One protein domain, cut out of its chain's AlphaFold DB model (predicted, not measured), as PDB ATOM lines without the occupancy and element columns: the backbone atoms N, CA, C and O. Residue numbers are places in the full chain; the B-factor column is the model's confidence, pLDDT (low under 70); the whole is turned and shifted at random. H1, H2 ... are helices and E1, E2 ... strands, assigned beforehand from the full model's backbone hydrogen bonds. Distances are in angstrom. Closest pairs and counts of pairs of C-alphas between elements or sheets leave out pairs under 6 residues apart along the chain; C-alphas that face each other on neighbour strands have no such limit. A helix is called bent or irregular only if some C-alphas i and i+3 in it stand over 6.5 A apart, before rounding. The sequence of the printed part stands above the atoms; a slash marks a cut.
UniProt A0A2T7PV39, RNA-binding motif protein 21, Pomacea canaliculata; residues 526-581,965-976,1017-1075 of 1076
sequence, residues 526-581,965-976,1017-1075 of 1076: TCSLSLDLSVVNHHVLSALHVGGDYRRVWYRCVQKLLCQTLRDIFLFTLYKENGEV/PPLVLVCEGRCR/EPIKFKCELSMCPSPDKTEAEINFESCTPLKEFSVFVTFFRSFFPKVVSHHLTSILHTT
ATOM      1  N   THR A 526     -29.220  37.900  25.754       56.75
ATOM      2  CA  THR A 526     -30.526  37.697  26.384       56.75
ATOM      3  C   THR A 526     -30.577  36.338  27.083       56.75
ATOM      4  O   THR A 526     -30.117  35.338  26.528       56.75
ATOM      5  N   CYS A 527     -31.124  36.266  28.297       60.88
ATOM      6  CA  CYS A 527     -31.344  34.995  28.994       60.88
ATOM      7  C   CYS A 527     -32.660  34.985  29.772       60.88
ATOM      8  O   CYS A 527     -32.874  35.841  30.627       60.88
ATOM      9  N   SER A 528     -33.481  33.967  29.511       65.38
ATOM     10  CA  SER A 528     -34.820  33.794  30.082       65.38
ATOM     11  C   SER A 528     -34.854  32.709  31.162       65.38
ATOM     12  O   SER A 528     -34.266  31.629  31.001       65.38
ATOM     13  N   LEU A 529     -35.563  32.972  32.259       71.25
ATOM     14  CA  LEU A 529     -35.827  32.047  33.363       71.25
ATOM     15  C   LEU A 529     -37.338  31.981  33.627       71.25
ATOM     16  O   LEU A 529     -37.875  32.878  34.269       71.25
ATOM     17  N   SER A 530     -37.998  30.905  33.181       69.94
ATOM     18  CA  SER A 530     -39.359  30.577  33.632       69.94
ATOM     19  C   SER A 530     -39.332  30.044  35.072       69.94
ATOM     20  O   SER A 530     -38.470  29.240  35.448       69.94
ATOM     21  N   LEU A 531     -40.279  30.520  35.873       67.81
ATOM     22  CA  LEU A 531     -40.619  30.061  37.214       67.81
ATOM     23  C   LEU A 531     -42.077  29.599  37.193       67.81
ATOM     24  O   LEU A 531     -42.931  30.320  36.689       67.81
ATOM     25  N   ASP A 532     -42.359  28.438  37.780       68.62
ATOM     26  CA  ASP A 532     -43.699  27.843  37.855       68.62
ATOM     27  C   ASP A 532     -44.041  27.432  39.300       68.62
ATOM     28  O   ASP A 532     -43.158  27.239  40.144       68.62
ATOM     29  N   LEU A 533     -45.330  27.243  39.583       63.16
ATOM     30  CA  LEU A 533     -45.846  26.737  40.854       63.16
ATOM     31  C   LEU A 533     -45.331  25.342  41.244       63.16
ATOM     32  O   LEU A 533     -45.350  25.020  42.431       63.16
ATOM     33  N   SER A 534     -44.782  24.537  40.329       59.06
ATOM     34  CA  SER A 534     -44.036  23.311  40.676       59.06
ATOM     35  C   SER A 534     -42.791  23.553  41.552       59.06
ATOM     36  O   SER A 534     -42.288  22.619  42.181       59.06
ATOM     37  N   VAL A 535     -42.312  24.799  41.658       53.88
ATOM     38  CA  VAL A 535     -41.253  25.229  42.594       53.88
ATOM     39  C   VAL A 535     -41.793  25.429  44.028       53.88
ATOM     40  O   VAL A 535     -41.017  25.520  44.984       53.88
ATOM     41  N   VAL A 536     -43.116  25.478  44.209       56.34
ATOM     42  CA  VAL A 536     -43.811  25.784  45.469       56.34
ATOM     43  C   VAL A 536     -44.250  24.501  46.194       56.34
ATOM     44  O   VAL A 536     -44.624  23.499  45.589       56.34
ATOM     45  N   ASN A 537     -44.199  24.508  47.529       57.81
ATOM     46  CA  ASN A 537     -44.585  23.361  48.355       57.81
ATOM     47  C   ASN A 537     -46.114  23.128  48.328       57.81
ATOM     48  O   ASN A 537     -46.891  24.075  48.436       57.81
ATOM     49  N   HIS A 538     -46.549  21.864  48.282       55.41
ATOM     50  CA  HIS A 538     -47.956  21.438  48.341       55.41
ATOM     51  C   HIS A 538     -48.769  22.101  49.472       55.41
ATOM     52  O   HIS A 538     -49.943  22.416  49.284       55.41
ATOM     53  N   HIS A 539     -48.171  22.340  50.644       54.53
ATOM     54  CA  HIS A 539     -48.857  23.039  51.740       54.53
ATOM     55  C   HIS A 539     -49.212  24.493  51.390       54.53
ATOM     56  O   HIS A 539     -50.294  24.960  51.730       54.53
ATOM     57  N   VAL A 540     -48.333  25.178  50.657       55.16
ATOM     58  CA  VAL A 540     -48.506  26.573  50.228       55.16
ATOM     59  C   VAL A 540     -49.490  26.660  49.058       55.16
ATOM     60  O   VAL A 540     -50.356  27.529  49.052       55.16
ATOM     61  N   LEU A 541     -49.442  25.705  48.120       59.38
ATOM     62  CA  LEU A 541     -50.439  25.574  47.045       59.38
ATOM     63  C   LEU A 541     -51.863  25.395  47.599       59.38
ATOM     64  O   LEU A 541     -52.808  25.982  47.073       59.38
ATOM     65  N   SER A 542     -52.009  24.644  48.696       57.88
ATOM     66  CA  SER A 542     -53.292  24.462  49.384       57.88
ATOM     67  C   SER A 542     -53.782  25.707  50.134       57.88
ATOM     68  O   SER A 542     -54.981  25.800  50.376       57.88
ATOM     69  N   ALA A 543     -52.896  26.634  50.514       54.03
ATOM     70  CA  ALA A 543     -53.272  27.912  51.125       54.03
ATOM     71  C   ALA A 543     -53.657  28.946  50.053       54.03
ATOM     72  O   ALA A 543     -54.710  29.573  50.141       54.03
ATOM     73  N   LEU A 544     -52.859  29.043  48.983       56.47
ATOM     74  CA  LEU A 544     -53.131  29.891  47.816       56.47
ATOM     75  C   LEU A 544     -54.507  29.601  47.187       56.47
ATOM     76  O   LEU A 544     -55.205  30.530  46.792       56.47
ATOM     77  N   HIS A 545     -54.937  28.335  47.169       58.12
ATOM     78  CA  HIS A 545     -56.260  27.921  46.676       58.12
ATOM     79  C   HIS A 545     -57.465  28.496  47.448       58.12
ATOM     80  O   HIS A 545     -58.588  28.407  46.959       58.12
ATOM     81  N   VAL A 546     -57.263  29.061  48.644       55.53
ATOM     82  CA  VAL A 546     -58.334  29.639  49.478       55.53
ATOM     83  C   VAL A 546     -58.499  31.151  49.235       55.53
ATOM     84  O   VAL A 546     -59.532  31.716  49.581       55.53
ATOM     85  N   GLY A 547     -57.508  31.812  48.618       49.53
ATOM     86  CA  GLY A 547     -57.375  33.277  48.592       49.53
ATOM     87  C   GLY A 547     -57.855  34.022  47.335       49.53
ATOM     88  O   GLY A 547     -57.666  35.233  47.262       49.53
ATOM     89  N   GLY A 548     -58.449  33.355  46.339       62.69
ATOM     90  CA  GLY A 548     -58.900  34.002  45.094       62.69
ATOM     91  C   GLY A 548     -57.846  33.990  43.979       62.69
ATOM     92  O   GLY A 548     -57.368  32.917  43.613       62.69
ATOM     93  N   ASP A 549     -57.501  35.153  43.403       65.19
ATOM     94  CA  ASP A 549     -56.505  35.274  42.316       65.19
ATOM     95  C   ASP A 549     -55.070  35.082  42.842       65.19
ATOM     96  O   ASP A 549     -54.269  36.008  43.013       65.19
ATOM     97  N   TYR A 550     -54.748  33.818  43.102       69.19
ATOM     98  CA  TYR A 550     -53.447  33.362  43.572       69.19
ATOM     99  C   TYR A 550     -52.302  33.687  42.603       69.19
ATOM    100  O   TYR A 550     -51.146  33.724  43.030       69.19
ATOM    101  N   ARG A 551     -52.591  33.928  41.314       71.44
ATOM    102  CA  ARG A 551     -51.572  34.243  40.307       71.44
ATOM    103  C   ARG A 551     -51.020  35.646  40.508       71.44
ATOM    104  O   ARG A 551     -49.799  35.795  40.542       71.44
ATOM    105  N   ARG A 552     -51.884  36.647  40.732       71.12
ATOM    106  CA  ARG A 552     -51.453  38.014  41.092       71.12
ATOM    107  C   ARG A 552     -50.637  38.023  42.384       71.12
ATOM    108  O   ARG A 552     -49.572  38.636  42.424       71.12
ATOM    109  N   VAL A 553     -51.097  37.308  43.415       70.25
ATOM    110  CA  VAL A 553     -50.404  37.220  44.716       70.25
ATOM    111  C   VAL A 553     -49.016  36.593  44.558       70.25
ATOM    112  O   VAL A 553     -48.023  37.172  44.995       70.25
ATOM    113  N   TRP A 554     -48.924  35.447  43.880       76.12
ATOM    114  CA  TRP A 554     -47.651  34.777  43.609       76.12
ATOM    115  C   TRP A 554     -46.697  35.656  42.783       76.12
ATOM    116  O   TRP A 554     -45.523  35.774  43.133       76.12
ATOM    117  N   TYR A 555     -47.199  36.331  41.745       81.00
ATOM    118  CA  TYR A 555     -46.411  37.230  40.900       81.00
ATOM    119  C   TYR A 555     -45.861  38.437  41.681       81.00
ATOM    120  O   TYR A 555     -44.654  38.681  41.626       81.00
ATOM    121  N   ARG A 556     -46.680  39.114  42.507       76.38
ATOM    122  CA  ARG A 556     -46.221  40.192  43.412       76.38
ATOM    123  C   ARG A 556     -45.157  39.698  44.408       76.38
ATOM    124  O   ARG A 556     -44.152  40.373  44.637       76.38
ATOM    125  N   CYS A 557     -45.298  38.482  44.946       76.25
ATOM    126  CA  CYS A 557     -44.261  37.874  45.789       76.25
ATOM    127  C   CYS A 557     -42.944  37.610  45.030       76.25
ATOM    128  O   CYS A 557     -41.868  37.831  45.589       76.25
ATOM    129  N   VAL A 558     -43.001  37.163  43.769       81.75
ATOM    130  CA  VAL A 558     -41.806  36.957  42.926       81.75
ATOM    131  C   VAL A 558     -41.143  38.293  42.568       81.75
ATOM    132  O   VAL A 558     -39.919  38.384  42.669       81.75
ATOM    133  N   GLN A 559     -41.917  39.339  42.249       84.38
ATOM    134  CA  GLN A 559     -41.423  40.711  42.036       84.38
ATOM    135  C   GLN A 559     -40.629  41.221  43.252       84.38
ATOM    136  O   GLN A 559     -39.457  41.584  43.122       84.38
ATOM    137  N   LYS A 560     -41.223  41.180  44.453       81.81
ATOM    138  CA  LYS A 560     -40.581  41.659  45.693       81.81
ATOM    139  C   LYS A 560     -39.286  40.899  46.003       81.81
ATOM    140  O   LYS A 560     -38.262  41.505  46.322       81.81
ATOM    141  N   LEU A 561     -39.303  39.575  45.836       83.62
ATOM    142  CA  LEU A 561     -38.157  38.708  46.116       83.62
ATOM    143  C   LEU A 561     -37.035  38.827  45.065       83.62
ATOM    144  O   LEU A 561     -35.863  38.651  45.410       83.62
ATOM    145  N   LEU A 562     -37.365  39.155  43.809       87.69
ATOM    146  CA  LEU A 562     -36.403  39.477  42.748       87.69
ATOM    147  C   LEU A 562     -35.620  40.748  43.099       87.69
ATOM    148  O   LEU A 562     -34.387  40.698  43.158       87.69
ATOM    149  N   CYS A 563     -36.322  41.839  43.422       86.50
ATOM    150  CA  CYS A 563     -35.719  43.099  43.863       86.50
ATOM    151  C   CYS A 563     -34.821  42.896  45.093       86.50
ATOM    152  O   CYS A 563     -33.640  43.247  45.064       86.50
ATOM    153  N   GLN A 564     -35.341  42.242  46.139       84.38
ATOM    154  CA  GLN A 564     -34.568  41.920  47.346       84.38
ATOM    155  C   GLN A 564     -33.328  41.077  47.035       84.38
ATOM    156  O   GLN A 564     -32.258  41.350  47.565       84.38
ATOM    157  N   THR A 565     -33.426  40.078  46.153       86.06
ATOM    158  CA  THR A 565     -32.273  39.238  45.799       86.06
ATOM    159  C   THR A 565     -31.189  40.041  45.079       86.06
ATOM    160  O   THR A 565     -30.020  39.963  45.465       86.06
ATOM    161  N   LEU A 566     -31.554  40.810  44.047       86.44
ATOM    162  CA  LEU A 566     -30.600  41.599  43.262       86.44
ATOM    163  C   LEU A 566     -29.920  42.686  44.114       86.44
ATOM    164  O   LEU A 566     -28.708  42.878  43.990       86.44
ATOM    165  N   ARG A 567     -30.659  43.319  45.035       85.25
ATOM    166  CA  ARG A 567     -30.108  44.288  45.991       85.25
ATOM    167  C   ARG A 567     -29.240  43.615  47.061       85.25
ATOM    168  O   ARG A 567     -28.048  43.882  47.128       85.25
ATOM    169  N   ASP A 568     -29.781  42.700  47.862       81.12
ATOM    170  CA  ASP A 568     -29.110  42.195  49.074       81.12
ATOM    171  C   ASP A 568     -27.961  41.210  48.820       81.12
ATOM    172  O   ASP A 568     -27.014  41.140  49.608       81.12
ATOM    173  N   ILE A 569     -28.062  40.390  47.768       80.06
ATOM    174  CA  ILE A 569     -27.148  39.255  47.528       80.06
ATOM    175  C   ILE A 569     -26.212  39.504  46.343       80.06
ATOM    176  O   ILE A 569     -25.127  38.913  46.276       80.06
ATOM    177  N   PHE A 570     -26.597  40.388  45.424       80.31
ATOM    178  CA  PHE A 570     -25.758  40.789  44.296       80.31
ATOM    179  C   PHE A 570     -25.267  42.242  44.380       80.31
ATOM    180  O   PHE A 570     -24.332  42.580  43.658       80.31
ATOM    181  N   LEU A 571     -25.796  43.052  45.309       80.06
ATOM    182  CA  LEU A 571     -25.371  44.437  45.561       80.06
ATOM    183  C   LEU A 571     -25.516  45.340  44.321       80.06
ATOM    184  O   LEU A 571     -24.682  46.214  44.077       80.06
ATOM    185  N   PHE A 572     -26.578  45.116  43.539       84.62
ATOM    186  CA  PHE A 572     -26.976  45.995  42.440       84.62
ATOM    187  C   PHE A 572     -27.805  47.176  42.952       84.62
ATOM    188  O   PHE A 572     -28.757  46.995  43.713       84.62
ATOM    189  N   THR A 573     -27.495  48.374  42.456       83.94
ATOM    190  CA  THR A 573     -28.446  49.485  42.454       83.94
ATOM    191  C   THR A 573     -29.516  49.176  41.412       83.94
ATOM    192  O   THR A 573     -29.197  48.858  40.263       83.94
ATOM    193  N   LEU A 574     -30.779  49.247  41.826       88.19
ATOM    194  CA  LEU A 574     -31.938  49.006  40.974       88.19
ATOM    195  C   LEU A 574     -32.580  50.341  40.613       88.19
ATOM    196  O   LEU A 574     -32.883  51.136  41.503       88.19
ATOM    197  N   TYR A 575     -32.815  50.549  39.325       85.62
ATOM    198  CA  TYR A 575     -33.550  51.685  38.788       85.62
ATOM    199  C   TYR A 575     -34.803  51.180  38.064       85.62
ATOM    200  O   TYR A 575     -34.757  50.140  37.404       85.62
ATOM    201  N   LYS A 576     -35.906  51.925  38.141       82.12
ATOM    202  CA  LYS A 576     -37.028  51.791  37.201       82.12
ATOM    203  C   LYS A 576     -36.601  52.249  35.798       82.12
ATOM    204  O   LYS A 576     -35.607  52.958  35.640       82.12
ATOM    205  N   GLU A 577     -37.399  51.936  34.776       74.38
ATOM    206  CA  GLU A 577     -37.154  52.393  33.395       74.38
ATOM    207  C   GLU A 577     -37.210  53.931  33.221       74.38
ATOM    208  O   GLU A 577     -36.582  54.470  32.312       74.38
ATOM    209  N   ASN A 578     -37.868  54.660  34.133       75.12
ATOM    210  CA  ASN A 578     -37.844  56.133  34.186       75.12
ATOM    211  C   ASN A 578     -36.581  56.728  34.863       75.12
ATOM    212  O   ASN A 578     -36.422  57.947  34.883       75.12
ATOM    213  N   GLY A 579     -35.692  55.894  35.418       69.88
ATOM    214  CA  GLY A 579     -34.469  56.308  36.118       69.88
ATOM    215  C   GLY A 579     -34.591  56.498  37.639       69.88
ATOM    216  O   GLY A 579     -33.590  56.820  38.278       69.88
ATOM    217  N   GLU A 580     -35.762  56.286  38.247       79.94
ATOM    218  CA  GLU A 580     -35.936  56.342  39.709       79.94
ATOM    219  C   GLU A 580     -35.243  55.165  40.412       79.94
ATOM    220  O   GLU A 580     -35.402  54.014  40.006       79.94
ATOM    221  N   VAL A 581     -34.508  55.429  41.500       79.75
ATOM    222  CA  VAL A 581     -33.854  54.383  42.313       79.75
ATOM    223  C   VAL A 581     -34.882  53.671  43.194       79.75
ATOM    224  O   VAL A 581     -35.620  54.311  43.940       79.75
ATOM    225  N   PRO A 965     -48.666  44.968  35.610       69.88
ATOM    226  CA  PRO A 965     -47.674  45.312  34.598       69.88
ATOM    227  C   PRO A 965     -46.396  44.453  34.705       69.88
ATOM    228  O   PRO A 965     -46.095  43.891  35.772       69.88
ATOM    229  N   PRO A 966     -45.627  44.320  33.607       78.81
ATOM    230  CA  PRO A 966     -44.292  43.733  33.656       78.81
ATOM    231  C   PRO A 966     -43.377  44.603  34.528       78.81
ATOM    232  O   PRO A 966     -43.359  45.825  34.401       78.81
ATOM    233  N   LEU A 967     -42.607  43.976  35.418       83.00
ATOM    234  CA  LEU A 967     -41.623  44.688  36.230       83.00
ATOM    235  C   LEU A 967     -40.342  44.873  35.415       83.00
ATOM    236  O   LEU A 967     -39.615  43.906  35.182       83.00
ATOM    237  N   VAL A 968     -40.062  46.113  35.019       85.81
ATOM    238  CA  VAL A 968     -38.878  46.478  34.237       85.81
ATOM    239  C   VAL A 968     -37.858  47.213  35.108       85.81
ATOM    240  O   VAL A 968     -38.132  48.282  35.652       85.81
ATOM    241  N   LEU A 969     -36.661  46.637  35.213       86.81
ATOM    242  CA  LEU A 969     -35.546  47.119  36.021       86.81
ATOM    243  C   LEU A 969     -34.311  47.383  35.156       86.81
ATOM    244  O   LEU A 969     -33.936  46.557  34.324       86.81
ATOM    245  N   VAL A 970     -33.595  48.469  35.432       85.50
ATOM    246  CA  VAL A 970     -32.198  48.649  35.020       85.50
ATOM    247  C   VAL A 970     -31.318  48.407  36.244       85.50
ATOM    248  O   VAL A 970     -31.509  49.018  37.293       85.50
ATOM    249  N   CYS A 971     -30.366  47.485  36.128       85.44
ATOM    250  CA  CYS A 971     -29.502  47.049  37.222       85.44
ATOM    251  C   CYS A 971     -28.062  47.506  36.966       85.44
ATOM    252  O   CYS A 971     -27.498  47.189  35.917       85.44
ATOM    253  N   GLU A 972     -27.444  48.198  37.927       83.31
ATOM    254  CA  GLU A 972     -26.040  48.631  37.857       83.31
ATOM    255  C   GLU A 972     -25.263  48.230  39.114       83.31
ATOM    256  O   GLU A 972     -25.720  48.436  40.237       83.31
ATOM    257  N   GLY A 973     -24.067  47.656  38.949       73.19
ATOM    258  CA  GLY A 973     -23.242  47.252  40.091       73.19
ATOM    259  C   GLY A 973     -21.839  46.785  39.716       73.19
ATOM    260  O   GLY A 973     -21.587  46.287  38.619       73.19
ATOM    261  N   ARG A 974     -20.890  46.949  40.645       65.62
ATOM    262  CA  ARG A 974     -19.480  46.578  40.439       65.62
ATOM    263  C   ARG A 974     -19.299  45.068  40.587       65.62
ATOM    264  O   ARG A 974     -19.262  44.549  41.702       65.62
ATOM    265  N   CYS A 975     -19.168  44.354  39.472       56.19
ATOM    266  CA  CYS A 975     -19.094  42.896  39.497       56.19
ATOM    267  C   CYS A 975     -17.696  42.370  39.846       56.19
ATOM    268  O   CYS A 975     -16.921  41.935  38.996       56.19
ATOM    269  N   ARG A 976     -17.438  42.242  41.146       53.06
ATOM    270  CA  ARG A 976     -16.557  41.190  41.653       53.06
ATOM    271  C   ARG A 976     -17.264  40.418  42.754       53.06
ATOM    272  O   ARG A 976     -17.618  40.992  43.775       53.06
ATOM    273  N   GLU A1017     -14.947  48.797  36.020       55.94
ATOM    274  CA  GLU A1017     -16.224  49.225  35.448       55.94
ATOM    275  C   GLU A1017     -17.415  48.450  36.058       55.94
ATOM    276  O   GLU A1017     -17.274  47.282  36.434       55.94
ATOM    277  N   PRO A1018     -18.597  49.078  36.194       64.38
ATOM    278  CA  PRO A1018     -19.806  48.393  36.633       64.38
ATOM    279  C   PRO A1018     -20.433  47.580  35.492       64.38
ATOM    280  O   PRO A1018     -20.483  48.032  34.348       64.38
ATOM    281  N   ILE A1019     -21.000  46.416  35.815       73.12
ATOM    282  CA  ILE A1019     -21.934  45.744  34.905       73.12
ATOM    283  C   ILE A1019     -23.239  46.535  34.912       73.12
ATOM    284  O   ILE A1019     -23.731  46.911  35.980       73.12
ATOM    285  N   LYS A1020     -23.812  46.720  33.720       78.25
ATOM    286  CA  LYS A1020     -25.182  47.202  33.528       78.25
ATOM    287  C   LYS A1020     -25.987  46.187  32.719       78.25
ATOM    288  O   LYS A1020     -25.471  45.663  31.727       78.25
ATOM    289  N   PHE A1021     -27.222  45.916  33.132       84.31
ATOM    290  CA  PHE A1021     -28.179  45.085  32.393       84.31
ATOM    291  C   PHE A1021     -29.622  45.527  32.648       84.31
ATOM    292  O   PHE A1021     -29.945  45.999  33.739       84.31
ATOM    293  N   LYS A1022     -30.493  45.330  31.657       84.88
ATOM    294  CA  LYS A1022     -31.945  45.395  31.825       84.88
ATOM    295  C   LYS A1022     -32.446  44.033  32.319       84.88
ATOM    296  O   LYS A1022     -31.918  42.984  31.940       84.88
ATOM    297  N   CYS A1023     -33.422  44.044  33.216       86.81
ATOM    298  CA  CYS A1023     -34.080  42.863  33.755       86.81
ATOM    299  C   CYS A1023     -35.590  43.092  33.716       86.81
ATOM    300  O   CYS A1023     -36.090  44.035  34.323       86.81
ATOM    301  N   GLU A1024     -36.299  42.244  32.986       86.00
ATOM    302  CA  GLU A1024     -37.748  42.291  32.835       86.00
ATOM    303  C   GLU A1024     -38.348  41.016  33.422       86.00
ATOM    304  O   GLU A1024     -37.938  39.913  33.066       86.00
ATOM    305  N   LEU A1025     -39.314  41.163  34.324       84.25
ATOM    306  CA  LEU A1025     -40.134  40.075  34.850       84.25
ATOM    307  C   LEU A1025     -41.562  40.260  34.332       84.25
ATOM    308  O   LEU A1025     -42.185  41.282  34.611       84.25
ATOM    309  N   SER A1026     -42.082  39.266  33.615       82.81
ATOM    310  CA  SER A1026     -43.444  39.254  33.071       82.81
ATOM    311  C   SER A1026     -44.204  37.987  33.481       82.81
ATOM    312  O   SER A1026     -43.615  36.944  33.770       82.81
ATOM    313  N   MET A1027     -45.535  38.067  33.547       78.56
ATOM    314  CA  MET A1027     -46.402  36.911  33.803       78.56
ATOM    315  C   MET A1027     -46.859  36.286  32.479       78.56
ATOM    316  O   MET A1027     -47.225  37.004  31.549       78.56
ATOM    317  N   CYS A1028     -46.903  34.953  32.396       71.69
ATOM    318  CA  CYS A1028     -47.367  34.262  31.195       71.69
ATOM    319  C   CYS A1028     -48.846  34.602  30.899       71.69
ATOM    320  O   CYS A1028     -49.699  34.370  31.764       71.69
ATOM    321  N   PRO A1029     -49.192  35.107  29.696       55.78
ATOM    322  CA  PRO A1029     -50.538  35.611  29.399       55.78
ATOM    323  C   PRO A1029     -51.602  34.518  29.194       55.78
ATOM    324  O   PRO A1029     -52.787  34.831  29.122       55.78
ATOM    325  N   SER A1030     -51.219  33.239  29.104       64.25
ATOM    326  CA  SER A1030     -52.183  32.129  29.093       64.25
ATOM    327  C   SER A1030     -52.803  31.969  30.490       64.25
ATOM    328  O   SER A1030     -52.045  31.838  31.456       64.25
ATOM    329  N   PRO A1031     -54.144  31.936  30.635       54.91
ATOM    330  CA  PRO A1031     -54.805  31.782  31.936       54.91
ATOM    331  C   PRO A1031     -54.511  30.422  32.595       54.91
ATOM    332  O   PRO A1031     -54.478  30.332  33.822       54.91
ATOM    333  N   ASP A1032     -54.198  29.401  31.795       54.22
ATOM    334  CA  ASP A1032     -53.931  28.025  32.232       54.22
ATOM    335  C   ASP A1032     -52.484  27.793  32.711       54.22
ATOM    336  O   ASP A1032     -52.197  26.783  33.354       54.22
ATOM    337  N   LYS A1033     -51.554  28.710  32.400       56.97
ATOM    338  CA  LYS A1033     -50.120  28.596  32.725       56.97
ATOM    339  C   LYS A1033     -49.726  29.473  33.904       56.97
ATOM    340  O   LYS A1033     -49.650  30.693  33.786       56.97
ATOM    341  N   THR A1034     -49.376  28.850  35.024       64.19
ATOM    342  CA  THR A1034     -48.927  29.517  36.257       64.19
ATOM    343  C   THR A1034     -47.441  29.887  36.234       64.19
ATOM    344  O   THR A1034     -46.722  29.691  37.210       64.19
ATOM    345  N   GLU A1035     -46.992  30.414  35.094       71.56
ATOM    346  CA  GLU A1035     -45.596  30.742  34.809       71.56
ATOM    347  C   GLU A1035     -45.340  32.256  34.853       71.56
ATOM    348  O   GLU A1035     -46.188  33.064  34.459       71.56
ATOM    349  N   ALA A1036     -44.133  32.637  35.265       75.56
ATOM    350  CA  ALA A1036     -43.573  33.972  35.069       75.56
ATOM    351  C   ALA A1036     -42.143  33.855  34.537       75.56
ATOM    352  O   ALA A1036     -41.388  32.980  34.962       75.56
ATOM    353  N   GLU A1037     -41.778  34.734  33.611       79.25
ATOM    354  CA  GLU A1037     -40.490  34.721  32.928       79.25
ATOM    355  C   GLU A1037     -39.651  35.927  33.345       79.25
ATOM    356  O   GLU A1037     -40.128  37.060  33.337       79.25
ATOM    357  N   ILE A1038     -38.391  35.679  33.712       82.00
ATOM    358  CA  ILE A1038     -37.397  36.724  33.974       82.00
ATOM    359  C   ILE A1038     -36.398  36.741  32.822       82.00
ATOM    360  O   ILE A1038     -35.608  35.806  32.670       82.00
ATOM    361  N   ASN A1039     -36.428  37.816  32.045       81.06
ATOM    362  CA  ASN A1039     -35.530  38.100  30.938       81.06
ATOM    363  C   ASN A1039     -34.416  39.051  31.400       81.06
ATOM    364  O   ASN A1039     -34.675  40.110  31.966       81.06
ATOM    365  N   PHE A1040     -33.161  38.673  31.160       82.50
ATOM    366  CA  PHE A1040     -31.980  39.508  31.405       82.50
ATOM    367  C   PHE A1040     -31.336  39.907  30.079       82.50
ATOM    368  O   PHE A1040     -31.073  39.027  29.264       82.50
ATOM    369  N   GLU A1041     -31.013  41.185  29.897       81.12
ATOM    370  CA  GLU A1041     -30.414  41.756  28.684       81.12
ATOM    371  C   GLU A1041     -29.168  42.577  29.057       81.12
ATOM    372  O   GLU A1041     -29.258  43.613  29.718       81.12
ATOM    373  N   SER A1042     -27.975  42.105  28.677       75.50
ATOM    374  CA  SER A1042     -26.720  42.795  29.024       75.50
ATOM    375  C   SER A1042     -26.530  44.098  28.248       75.50
ATOM    376  O   SER A1042     -26.519  44.086  27.022       75.50
ATOM    377  N   CYS A1043     -26.239  45.195  28.952       68.50
ATOM    378  CA  CYS A1043     -25.860  46.479  28.350       68.50
ATOM    379  C   CYS A1043     -24.328  46.659  28.241       68.50
ATOM    380  O   CYS A1043     -23.854  47.712  27.816       68.50
ATOM    381  N   THR A1044     -23.537  45.667  28.673       56.09
ATOM    382  CA  THR A1044     -22.060  45.716  28.745       56.09
ATOM    383  C   THR A1044     -21.410  44.391  28.291       56.09
ATOM    384  O   THR A1044     -22.093  43.365  28.262       56.09
ATOM    385  N   PRO A1045     -20.112  44.364  27.910       54.34
ATOM    386  CA  PRO A1045     -19.453  43.165  27.372       54.34
ATOM    387  C   PRO A1045     -19.425  41.928  28.296       54.34
ATOM    388  O   PRO A1045     -19.379  41.993  29.519       54.34
ATOM    389  N   LEU A1046     -19.424  40.745  27.676       59.41
ATOM    390  CA  LEU A1046     -20.309  39.655  28.119       59.41
ATOM    391  C   LEU A1046     -19.732  38.602  29.088       59.41
ATOM    392  O   LEU A1046     -20.453  37.684  29.485       59.41
ATOM    393  N   LYS A1047     -18.451  38.672  29.476       60.16
ATOM    394  CA  LYS A1047     -17.822  37.576  30.249       60.16
ATOM    395  C   LYS A1047     -18.396  37.432  31.657       60.16
ATOM    396  O   LYS A1047     -18.783  36.336  32.048       60.16
ATOM    397  N   GLU A1048     -18.462  38.517  32.413       60.22
ATOM    398  CA  GLU A1048     -18.823  38.474  33.836       60.22
ATOM    399  C   GLU A1048     -20.342  38.344  34.034       60.22
ATOM    400  O   GLU A1048     -20.790  37.591  34.903       60.22
ATOM    401  N   PHE A1049     -21.127  38.946  33.133       69.81
ATOM    402  CA  PHE A1049     -22.577  38.766  33.034       69.81
ATOM    403  C   PHE A1049     -22.972  37.285  32.882       69.81
ATOM    404  O   PHE A1049     -23.873  36.815  33.573       69.81
ATOM    405  N   SER A1050     -22.242  36.506  32.070       66.56
ATOM    406  CA  SER A1050     -22.507  35.065  31.909       66.56
ATOM    407  C   SER A1050     -22.372  34.269  33.220       66.56
ATOM    408  O   SER A1050     -23.131  33.326  33.467       66.56
ATOM    409  N   VAL A1051     -21.453  34.679  34.105       66.56
ATOM    410  CA  VAL A1051     -21.231  34.048  35.417       66.56
ATOM    411  C   VAL A1051     -22.329  34.452  36.402       66.56
ATOM    412  O   VAL A1051     -22.852  33.588  37.109       66.56
ATOM    413  N   PHE A1052     -22.724  35.732  36.400       75.38
ATOM    414  CA  PHE A1052     -23.890  36.228  37.139       75.38
ATOM    415  C   PHE A1052     -25.154  35.437  36.771       75.38
ATOM    416  O   PHE A1052     -25.745  34.809  37.648       75.38
ATOM    417  N   VAL A1053     -25.511  35.383  35.483       74.00
ATOM    418  CA  VAL A1053     -26.705  34.686  34.977       74.00
ATOM    419  C   VAL A1053     -26.686  33.199  35.348       74.00
ATOM    420  O   VAL A1053     -27.689  32.666  35.822       74.00
ATOM    421  N   THR A1054     -25.538  32.525  35.206       67.75
ATOM    422  CA  THR A1054     -25.395  31.098  35.555       67.75
ATOM    423  C   THR A1054     -25.609  30.847  37.052       67.75
ATOM    424  O   THR A1054     -26.295  29.892  37.432       67.75
ATOM    425  N   PHE A1055     -25.063  31.703  37.925       73.75
ATOM    426  CA  PHE A1055     -25.301  31.600  39.366       73.75
ATOM    427  C   PHE A1055     -26.756  31.945  39.717       73.75
ATOM    428  O   PHE A1055     -27.394  31.176  40.434       73.75
ATOM    429  N   PHE A1056     -27.305  33.036  39.172       79.25
ATOM    430  CA  PHE A1056     -28.678  33.483  39.415       79.25
ATOM    431  C   PHE A1056     -29.699  32.399  39.041       79.25
ATOM    432  O   PHE A1056     -30.507  32.008  39.883       79.25
ATOM    433  N   ARG A1057     -29.590  31.818  37.838       73.88
ATOM    434  CA  ARG A1057     -30.450  30.722  37.345       73.88
ATOM    435  C   ARG A1057     -30.427  29.488  38.256       73.88
ATOM    436  O   ARG A1057     -31.430  28.792  38.383       73.88
ATOM    437  N   SER A1058     -29.300  29.215  38.917       66.69
ATOM    438  CA  SER A1058     -29.174  28.119  39.887       66.69
ATOM    439  C   SER A1058     -29.629  28.505  41.301       66.69
ATOM    440  O   SER A1058     -30.054  27.639  42.070       66.69
ATOM    441  N   PHE A1059     -29.538  29.778  41.678       78.69
ATOM    442  CA  PHE A1059     -29.799  30.256  43.033       78.69
ATOM    443  C   PHE A1059     -31.250  30.704  43.240       78.69
ATOM    444  O   PHE A1059     -31.917  30.196  44.141       78.69
ATOM    445  N   PHE A1060     -31.759  31.602  42.393       81.94
ATOM    446  CA  PHE A1060     -33.025  32.299  42.619       81.94
ATOM    447  C   PHE A1060     -34.248  31.373  42.763       81.94
ATOM    448  O   PHE A1060     -34.970  31.543  43.743       81.94
ATOM    449  N   PRO A1061     -34.446  30.308  41.950       75.75
ATOM    450  CA  PRO A1061     -35.571  29.385  42.149       75.75
ATOM    451  C   PRO A1061     -35.583  28.705  43.533       75.75
ATOM    452  O   PRO A1061     -36.639  28.357  44.055       75.75
ATOM    453  N   LYS A1062     -34.412  28.539  44.168       73.19
ATOM    454  CA  LYS A1062     -34.301  27.980  45.526       73.19
ATOM    455  C   LYS A1062     -34.683  29.007  46.595       73.19
ATOM    456  O   LYS A1062     -35.281  28.629  47.598       73.19
ATOM    457  N   VAL A1063     -34.371  30.287  46.369       75.38
ATOM    458  CA  VAL A1063     -34.820  31.404  47.219       75.38
ATOM    459  C   VAL A1063     -36.338  31.546  47.132       75.38
ATOM    460  O   VAL A1063     -36.990  31.561  48.169       75.38
ATOM    461  N   VAL A1064     -36.893  31.543  45.913       74.75
ATOM    462  CA  VAL A1064     -38.339  31.537  45.621       74.75
ATOM    463  C   VAL A1064     -39.048  30.434  46.411       74.75
ATOM    464  O   VAL A1064     -39.898  30.736  47.245       74.75
ATOM    465  N   SER A1065     -38.633  29.173  46.248       68.75
ATOM    466  CA  SER A1065     -39.218  28.025  46.964       68.75
ATOM    467  C   SER A1065     -39.198  28.183  48.496       68.75
ATOM    468  O   SER A1065     -40.184  27.897  49.182       68.75
ATOM    469  N   HIS A1066     -38.082  28.673  49.048       68.88
ATOM    470  CA  HIS A1066     -37.881  28.782  50.493       68.88
ATOM    471  C   HIS A1066     -38.624  29.977  51.116       68.88
ATOM    472  O   HIS A1066     -39.285  29.814  52.140       68.88
ATOM    473  N   HIS A1067     -38.566  31.159  50.495       68.50
ATOM    474  CA  HIS A1067     -39.091  32.396  51.080       68.50
ATOM    475  C   HIS A1067     -40.576  32.638  50.804       68.50
ATOM    476  O   HIS A1067     -41.246  33.121  51.713       68.50
ATOM    477  N   LEU A1068     -41.142  32.228  49.656       66.38
ATOM    478  CA  LEU A1068     -42.607  32.269  49.478       66.38
ATOM    479  C   LEU A1068     -43.322  31.431  50.545       66.38
ATOM    480  O   LEU A1068     -44.357  31.850  51.052       66.38
ATOM    481  N   THR A1069     -42.737  30.294  50.938       58.97
ATOM    482  CA  THR A1069     -43.263  29.454  52.026       58.97
ATOM    483  C   THR A1069     -43.340  30.208  53.359       58.97
ATOM    484  O   THR A1069     -44.277  29.984  54.115       58.97
ATOM    485  N   SER A1070     -42.404  31.121  53.651       59.12
ATOM    486  CA  SER A1070     -42.462  31.944  54.867       59.12
ATOM    487  C   SER A1070     -43.382  33.155  54.713       59.12
ATOM    488  O   SER A1070     -44.154  33.433  55.621       59.12
ATOM    489  N   ILE A1071     -43.316  33.862  53.578       56.03
ATOM    490  CA  ILE A1071     -44.071  35.102  53.334       56.03
ATOM    491  C   ILE A1071     -45.578  34.822  53.338       56.03
ATOM    492  O   ILE A1071     -46.332  35.538  53.995       56.03
ATOM    493  N   LEU A1072     -46.006  33.736  52.685       53.91
ATOM    494  CA  LEU A1072     -47.413  33.328  52.645       53.91
ATOM    495  C   LEU A1072     -47.916  32.758  53.981       53.91
ATOM    496  O   LEU A1072     -49.115  32.773  54.215       53.91
ATOM    497  N   HIS A1073     -47.024  32.316  54.875       50.84
ATOM    498  CA  HIS A1073     -47.375  31.961  56.258       50.84
ATOM    499  C   HIS A1073     -47.508  33.176  57.193       50.84
ATOM    500  O   HIS A1073     -48.007  33.022  58.304       50.84
ATOM    501  N   THR A1074     -47.055  34.360  56.771       46.78
ATOM    502  CA  THR A1074     -47.220  35.629  57.506       46.78
ATOM    503  C   THR A1074     -48.327  36.525  56.945       46.78
ATOM    504  O   THR A1074     -48.617  37.561  57.534       46.78
ATOM    505  N   THR A1075     -48.947  36.142  55.824       42.03
ATOM    506  CA  THR A1075     -50.099  36.836  55.215       42.03
ATOM    507  C   THR A1075     -51.389  36.002  55.213       42.03
ATOM    508  O   THR A1075     -52.393  36.448  54.659       42.03
TER     509      THR A1075
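This is residues 526 to 581, 965 to 976 and 1017 to 1075 of the 1076 residues of the protein "RNA-binding motif protein 21" of Pomacea canaliculata (UniProt A0A2T7PV39). A twisted sheet of five antiparallel strands has one face covered by H2 and by H3a, the first arm of a bent helix; the second arm, H3b, crosses H2 steeply. The small H1 sits off the sheet, at the end of the long axis where H2 begins. The printed part has 127 residues, in the order E1 H1 H2 E2 E3 E4 E5 H3, with the sheet running E1 E5 E4 E3 E2; the class is mixed, helices and strands. It is compact, radius of gyration of the C-alphas 15.1 A, and spans 48 by 25 by 24 A.

E1 is residues 526 to 532, from C-alpha 526 at (-30.526, 37.697, 26.384); E5 is 1035 to 1042, E4 1019 to 1027, 26.0 A long, E3 967 to 973 and E2 573 to 576. H1 is 538 to 544 and H2 550 to 568, 26.5 A. H3, residues 1047 to 1071, was assigned as one helix by its hydrogen bonds but is bent, C-alphas 1058 and 1061 being 6.9 A apart; its arms are H3a, residues 1047 to 1058, and H3b, residues 1061 to 1071, which ends with C-alpha 1071 at (-44.071, 35.102, 53.334).

Within hydrogen-bond range are N 529 and O 1038 (E1, E5), 2.9 A, N 1039 and O 1024 (E5, E4, a hairpin), 2.8 A, N 969 and O 1023 (E3, E4), 2.8 A, and N 575 and O 970 (E2, E3), 2.9 A. H2 is on the sheet at a height of 8.3 A, closest at C-alphas 567 and 573, 6.5 A. H3a is on the same face at 9.1 A, closest at C-alphas 529 and 1057, 6.8 A. H2 only just touches H3b, with 3 pairs of C-alphas within 8 A, the closest 557 and 1068, 6.9 A. H1 is close but not clearly touching H3b, closest at C-alphas 540 and 1069, 6.2 A. In H1 and H2 every O i to N i+4 pair is within range; in H3a 7 of 8, in H3b 5 of 7.

The C-alphas farthest apart, of Val 546 and Glu 1017, are 48.5 A apart. Across the cuts, C-alphas 581 and 965 are 18.2 A apart and 976 and 1017 10.2 A. No link printed whole is long. Mean pLDDT of the printed part is 70.8; 59 residues are under 70, among them 530 to 550 and 1065 to 1075.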